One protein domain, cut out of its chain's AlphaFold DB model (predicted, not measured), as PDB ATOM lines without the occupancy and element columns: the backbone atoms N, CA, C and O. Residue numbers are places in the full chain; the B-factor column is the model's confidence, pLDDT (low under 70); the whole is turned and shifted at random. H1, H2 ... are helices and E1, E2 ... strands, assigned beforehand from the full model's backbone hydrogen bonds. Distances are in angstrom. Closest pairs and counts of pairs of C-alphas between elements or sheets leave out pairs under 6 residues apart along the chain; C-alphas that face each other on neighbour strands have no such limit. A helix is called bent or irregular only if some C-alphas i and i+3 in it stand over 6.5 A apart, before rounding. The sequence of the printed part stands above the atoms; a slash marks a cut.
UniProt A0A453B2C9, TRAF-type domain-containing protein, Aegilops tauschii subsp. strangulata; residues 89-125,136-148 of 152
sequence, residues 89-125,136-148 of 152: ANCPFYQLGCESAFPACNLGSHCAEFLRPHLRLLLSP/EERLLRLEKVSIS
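AT A GLANCE: This is residues 89 to 125 and 136 to 148 of the 152 residues of the protein "TRAF-type domain-containing protein" of Aegilops tauschii subsp. strangulata (UniProt A0A453B2C9). Three short helices with few contacts between them stand round a looping stretch, residues 89 to 100: H1 and H2 follow one another round a nearly square corner, and H3 runs back past H2 in the opposite sense. The loop begins beside the short strand E1, where residues 89 to 90 pair with residues 101 to 102, and Phe 93 lies among the parts in the middle. The printed part has 50 residues, with one named strand and three named helices in the order E1, H1, H2, H3, and is mostly helix. It is compact, with a radius of gyration of the C-alphas of 10.7 A, and only just elongated, spanning 31 by 21 by 16 A.

HOW THE PARTS SIT: H3, residues 136 to 148, is close to but not clearly touching H2, residues 115 to 123: their closest C-alphas, of Arg 138 and Leu 122, are 7.4 A apart. They run opposite ways at a steep tilt of 41 degrees. H1, residues 104 to 113, is close to but not clearly touching H2, with the closest C-alphas, of Cys 111 and His 118, 7.9 A apart, and is about perpendicular to it at 83 degrees. H1 and H3 are apart. E1, residues 101 to 103, pairs with no named strand and meets H1 only through their link; the short pairing of residues 89 to 90 with 101 to 102 is antiparallel. Every O i to N i+4 pair is within hydrogen-bond range in H2, against 4 of 6 in H1 and 8 of 9 in H3.

IN THESE COORDINATES: H3 is 18.4 A long and ends at C-alpha 148 (95.594, 163.603, 156.928). H1, 15.2 A, is irregular: C-alphas 105 and 108 are 7.2 A apart. H2 measures 12.2 A, and E1 begins at C-alpha 101 (94.057, 156.405, 170.745).

THE WHOLE: The C-alphas of Pro 103 and Glu 136 are farthest apart, at 31.5 A. Residues 126 to 135 are not printed, leaving 14.1 A between C-alphas 125 and 136. The links E1 to H1 and H1 to H2 are tight. Residues 125 and 136 to 148 have pLDDT under 70.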
ATOM      1  N   ALA A  89      90.685 159.678 168.202       91.69
ATOM      2  CA  ALA A  89      91.541 159.602 167.031       91.69
ATOM      3  C   ALA A  89      92.741 158.697 167.322       91.69
ATOM      4  O   ALA A  89      93.300 158.722 168.420       91.69
ATOM      5  N   ASN A  90      93.136 157.914 166.320       92.81
ATOM      6  CA  ASN A  90      94.387 157.169 166.363       92.81
ATOM      7  C   ASN A  90      95.551 158.105 166.044       92.81
ATOM      8  O   ASN A  90      95.416 159.027 165.233       92.81
ATOM      9  N   CYS A  91      96.710 157.822 166.632       91.44
ATOM     10  CA  CYS A  91      97.948 158.485 166.256       91.44
ATOM     11  C   CYS A  91      98.214 158.337 164.736       91.44
ATOM     12  O   CYS A  91      98.015 157.251 164.185       91.44
ATOM     13  N   PRO A  92      98.726 159.365 164.035       89.44
ATOM     14  CA  PRO A  92      99.109 159.254 162.622       89.44
ATOM     15  C   PRO A  92     100.148 158.152 162.354       89.44
ATOM     16  O   PRO A  92     100.210 157.594 161.261       89.44
ATOM     17  N   PHE A  93     100.928 157.784 163.376       86.94
ATOM     18  CA  PHE A  93     101.906 156.695 163.344       86.94
ATOM     19  C   PHE A  93     101.295 155.312 163.641       86.94
ATOM     20  O   PHE A  93     102.038 154.341 163.786       86.94
ATOM     21  N   TYR A  94      99.966 155.179 163.723       88.62
ATOM     22  CA  TYR A  94      99.289 153.911 164.023       88.62
ATOM     23  C   TYR A  94      99.658 152.795 163.048       88.62
ATOM     24  O   TYR A  94     100.028 151.702 163.465       88.62
ATOM     25  N   GLN A  95      99.707 153.103 161.750       83.31
ATOM     26  CA  GLN A  95     100.112 152.145 160.708       83.31
ATOM     27  C   GLN A  95     101.595 151.746 160.778       83.31
ATOM     28  O   GLN A  95     102.029 150.825 160.089       83.31
ATOM     29  N   LEU A  96     102.385 152.453 161.587       83.19
ATOM     30  CA  LEU A  96     103.793 152.164 161.840       83.19
ATOM     31  C   LEU A  96     104.010 151.488 163.204       83.19
ATOM     32  O   LEU A  96     105.141 151.119 163.503       83.19
ATOM     33  N   GLY A  97     102.952 151.308 164.009       86.56
ATOM     34  CA  GLY A  97     102.985 150.599 165.294       86.56
ATOM     35  C   GLY A  97     102.655 151.445 166.529       86.56
ATOM     36  O   GLY A  97     102.778 150.947 167.643       86.56
ATOM     37  N   CYS A  98     102.256 152.713 166.380       91.12
ATOM     38  CA  CYS A  98     101.790 153.514 167.517       91.12
ATOM     39  C   CYS A  98     100.305 153.250 167.808       91.12
ATOM     40  O   CYS A  98      99.429 153.866 167.211       91.12
ATOM     41  N   GLU A  99     100.003 152.366 168.754       93.69
ATOM     42  CA  GLU A  99      98.624 151.948 169.068       93.69
ATOM     43  C   GLU A  99      97.834 152.949 169.938       93.69
ATOM     44  O   GLU A  99      96.763 152.631 170.454       93.69
ATOM     45  N   SER A 100      98.341 154.170 170.126       93.38
ATOM     46  CA  SER A 100      97.673 155.185 170.941       93.38
ATOM     47  C   SER A 100      96.395 155.713 170.280       93.38
ATOM     48  O   SER A 100      96.404 156.130 169.118       93.38
ATOM     49  N   ALA A 101      95.324 155.766 171.074       93.81
ATOM     50  CA  ALA A 101      94.057 156.405 170.745       93.81
ATOM     51  C   ALA A 101      93.682 157.402 171.851       93.81
ATOM     52  O   ALA A 101      93.749 157.080 173.039       93.81
ATOM     53  N   PHE A 102      93.314 158.622 171.472       94.50
ATOM     54  CA  PHE A 102      93.059 159.723 172.407       94.50
ATOM     55  C   PHE A 102      92.096 160.757 171.799       94.50
ATOM     56  O   PHE A 102      91.856 160.723 170.589       94.50
ATOM     57  N   PRO A 103      91.513 161.672 172.603       96.06
ATOM     58  CA  PRO A 103      90.751 162.804 172.081       96.06
ATOM     59  C   PRO A 103      91.560 163.582 171.040       96.06
ATOM     60  O   PRO A 103      92.728 163.881 171.283       96.06
ATOM     61  N   ALA A 104      90.960 163.923 169.901       94.88
ATOM     62  CA  ALA A 104      91.649 164.577 168.789       94.88
ATOM     63  C   ALA A 104      92.410 165.852 169.204       94.88
ATOM     64  O   ALA A 104      93.511 166.096 168.713       94.88
ATOM     65  N   CYS A 105      91.890 166.621 170.166       93.81
ATOM     66  CA  CYS A 105      92.572 167.794 170.722       93.81
ATOM     67  C   CYS A 105      93.927 167.492 171.395       93.81
ATOM     68  O   CYS A 105      94.774 168.380 171.476       93.81
ATOM     69  N   ASN A 106      94.172 166.251 171.822       95.00
ATOM     70  CA  ASN A 106      95.424 165.821 172.453       95.00
ATOM     71  C   ASN A 106      96.474 165.337 171.439       95.00
ATOM     72  O   ASN A 106      97.565 164.923 171.830       95.00
ATOM     73  N   LEU A 107      96.180 165.382 170.135       91.94
ATOM     74  CA  LEU A 107      97.111 164.929 169.102       91.94
ATOM     75  C   LEU A 107      98.445 165.680 169.146       91.94
ATOM     76  O   LEU A 107      99.507 165.063 169.086       91.94
ATOM     77  N   GLY A 108      98.396 167.008 169.277       88.25
ATOM     78  CA  GLY A 108      99.598 167.839 169.303       88.25
ATOM     79  C   GLY A 108     100.514 167.509 170.481       88.25
ATOM     80  O   GLY A 108     101.714 167.311 170.288       88.25
ATOM     81  N   SER A 109      99.953 167.388 171.689       94.25
ATOM     82  CA  SER A 109     100.726 167.064 172.893       94.25
ATOM     83  C   SER A 109     101.311 165.654 172.832       94.25
ATOM     84  O   SER A 109     102.501 165.490 173.096       94.25
ATOM     85  N   HIS A 110     100.536 164.661 172.384       94.00
ATOM     86  CA  HIS A 110     101.044 163.307 172.160       94.00
ATOM     87  C   HIS A 110     102.210 163.294 171.158       94.00
ATOM     88  O   HIS A 110     103.271 162.740 171.433       94.00
ATOM     89  N   CYS A 111     102.064 163.935 169.996       89.62
ATOM     90  CA  CYS A 111     103.134 163.963 168.998       89.62
ATOM     91  C   CYS A 111     104.403 164.661 169.509       89.62
ATOM     92  O   CYS A 111     105.506 164.214 169.186       89.62
ATOM     93  N   ALA A 112     104.261 165.719 170.314       88.88
ATOM     94  CA  ALA A 112     105.388 166.417 170.924       88.88
ATOM     95  C   ALA A 112     106.124 165.543 171.957       88.88
ATOM     96  O   ALA A 112     107.352 165.464 171.934       88.88
ATOM     97  N   GLU A 113     105.387 164.848 172.825       92.94
ATOM     98  CA  GLU A 113     105.953 163.992 173.874       92.94
ATOM     99  C   GLU A 113     106.608 162.722 173.302       92.94
ATOM    100  O   GLU A 113     107.683 162.306 173.738       92.94
ATOM    101  N   PHE A 114     106.015 162.140 172.254       91.56
ATOM    102  CA  PHE A 114     106.440 160.866 171.667       91.56
ATOM    103  C   PHE A 114     107.211 161.017 170.347       91.56
ATOM    104  O   PHE A 114     107.356 160.050 169.593       91.56
ATOM    105  N   LEU A 115     107.793 162.194 170.079       89.69
ATOM    106  CA  LEU A 115     108.549 162.459 168.850       89.69
ATOM    107  C   LEU A 115     109.659 161.425 168.608       89.69
ATOM    108  O   LEU A 115     109.766 160.863 167.520       89.69
ATOM    109  N   ARG A 116     110.489 161.137 169.620       88.94
ATOM    110  CA  ARG A 116     111.599 160.175 169.480       88.94
ATOM    111  C   ARG A 116     111.108 158.752 169.158       88.94
ATOM    112  O   ARG A 116     111.644 158.162 168.219       88.94
ATOM    113  N   PRO A 117     110.128 158.180 169.884       90.19
ATOM    114  CA  PRO A 117     109.470 156.936 169.486       90.19
ATOM    115  C   PRO A 117     108.932 156.950 168.049       90.19
ATOM    116  O   PRO A 117     109.238 156.032 167.293       90.19
ATOM    117  N   HIS A 118     108.217 158.001 167.637       89.06
ATOM    118  CA  HIS A 118     107.677 158.114 166.277       89.06
ATOM    119  C   HIS A 118     108.771 158.128 165.202       89.06
ATOM    120  O   HIS A 118     108.667 157.419 164.200       89.06
ATOM    121  N   LEU A 119     109.872 158.849 165.438       85.12
ATOM    122  CA  LEU A 119     111.038 158.826 164.553       85.12
ATOM    123  C   LEU A 119     111.652 157.423 164.456       85.12
ATOM    124  O   LEU A 119     112.042 157.007 163.371       85.12
ATOM    125  N   ARG A 120     111.697 156.651 165.550       87.12
ATOM    126  CA  ARG A 120     112.155 155.253 165.482       87.12
ATOM    127  C   ARG A 120     111.233 154.394 164.629       87.12
ATOM    128  O   ARG A 120     111.748 153.595 163.858       87.12
ATOM    129  N   LEU A 121     109.914 154.558 164.725       85.00
ATOM    130  CA  LEU A 121     108.971 153.812 163.883       85.00
ATOM    131  C   LEU A 121     109.156 154.140 162.391       85.00
ATOM    132  O   LEU A 121     109.107 153.240 161.559       85.00
ATOM    133  N   LEU A 122     109.445 155.402 162.054       79.88
ATOM    134  CA  LEU A 122     109.757 155.825 160.680       79.88
ATOM    135  C   LEU A 122     111.088 155.274 160.154       79.88
ATOM    136  O   LEU A 122     111.216 154.995 158.963       79.88
ATOM    137  N   LEU A 123     112.099 155.199 161.021       79.38
ATOM    138  CA  LEU A 123     113.460 154.793 160.660       79.38
ATOM    139  C   LEU A 123     113.688 153.281 160.769       79.38
ATOM    140  O   LEU A 123     114.700 152.787 160.275       79.38
ATOM    141  N   SER A 124     112.784 152.549 161.423       71.44
ATOM    142  CA  SER A 124     112.914 151.104 161.587       71.44
ATOM    143  C   SER A 124     112.738 150.399 160.239       71.44
ATOM    144  O   SER A 124     111.757 150.663 159.538       71.44
ATOM    145  N   PRO A 125     113.643 149.473 159.866       61.97
ATOM    146  CA  PRO A 125     113.431 148.627 158.702       61.97
ATOM    147  C   PRO A 125     112.165 147.801 158.938       61.97
ATOM    148  O   PRO A 125     112.006 147.163 159.983       61.97
ATOM    149  N   GLU A 136     112.025 157.177 148.662       64.69
ATOM    150  CA  GLU A 136     110.685 157.582 148.221       64.69
ATOM    151  C   GLU A 136     109.556 156.905 149.011       64.69
ATOM    152  O   GLU A 136     108.605 157.571 149.410       64.69
ATOM    153  N   GLU A 137     109.672 155.620 149.349       65.88
ATOM    154  CA  GLU A 137     108.675 154.901 150.164       65.88
ATOM    155  C   GLU A 137     108.587 155.502 151.582       65.88
ATOM    156  O   GLU A 137     107.518 155.599 152.197       65.88
ATOM    157  N   ARG A 138     109.728 155.972 152.105       65.31
ATOM    158  CA  ARG A 138     109.801 156.705 153.379       65.31
ATOM    159  C   ARG A 138     109.162 158.089 153.270       65.31
ATOM    160  O   ARG A 138     108.486 158.504 154.212       65.31
ATOM    161  N   LEU A 139     109.341 158.779 152.143       67.06
ATOM    162  CA  LEU A 139     108.717 160.075 151.874       67.06
ATOM    163  C   LEU A 139     107.195 159.947 151.716       67.06
ATOM    164  O   LEU A 139     106.461 160.671 152.379       67.06
ATOM    165  N   LEU A 140     106.714 158.947 150.976       67.06
ATOM    166  CA  LEU A 140     105.288 158.619 150.836       67.06
ATOM    167  C   LEU A 140     104.618 158.342 152.192       67.06
ATOM    168  O   LEU A 140     103.465 158.713 152.426       67.06
ATOM    169  N   ARG A 141     105.336 157.701 153.122       64.06
ATOM    170  CA  ARG A 141     104.865 157.504 154.503       64.06
ATOM    171  C   ARG A 141     104.782 158.815 155.287       64.06
ATOM    172  O   ARG A 141     103.822 158.996 156.033       64.06
ATOM    173  N   LEU A 142     105.740 159.723 155.106       63.75
ATOM    174  CA  LEU A 142     105.713 161.059 155.711       63.75
ATOM    175  C   LEU A 142     104.576 161.919 155.143       63.75
ATOM    176  O   LEU A 142     103.866 162.570 155.906       63.75
ATOM    177  N   GLU A 143     104.340 161.871 153.834       64.25
ATOM    178  CA  GLU A 143     103.241 162.583 153.177       64.25
ATOM    179  C   GLU A 143     101.874 162.085 153.662       64.25
ATOM    180  O   GLU A 143     101.001 162.894 153.970       64.25
ATOM    181  N   LYS A 144     101.696 160.770 153.848       60.50
ATOM    182  CA  LYS A 144     100.461 160.202 154.426       60.50
ATOM    183  C   LYS A 144     100.205 160.660 155.866       60.50
ATOM    184  O   LYS A 144      99.052 160.867 156.237       60.50
ATOM    185  N   VAL A 145     101.258 160.853 156.661       61.59
ATOM    186  CA  VAL A 145     101.159 161.426 158.015       61.59
ATOM    187  C   VAL A 145     100.839 162.928 157.959       61.59
ATOM    188  O   VAL A 145     100.051 163.419 158.762       61.59
ATOM    189  N   SER A 146     101.400 163.659 156.992       56.84
ATOM    190  CA  SER A 146     101.258 165.116 156.879       56.84
ATOM    191  C   SER A 146      99.944 165.572 156.225       56.84
ATOM    192  O   SER A 146      99.434 166.634 156.573       56.84
ATOM    193  N   ILE A 147      99.366 164.797 155.300       47.62
ATOM    194  CA  ILE A 147      98.174 165.201 154.528       47.62
ATOM    195  C   ILE A 147      96.869 164.939 155.300       47.62
ATOM    196  O   ILE A 147      95.910 165.693 155.156       47.62
ATOM    197  N   SER A 148      96.817 163.923 156.167       47.09
ATOM    198  CA  SER A 148      95.594 163.603 156.928       47.09
ATOM    199  C   SER A 148      95.473 164.312 158.282       47.09
ATOM    200  O   SER A 148      94.383 164.320 158.849       47.09
TER     201      SER A 148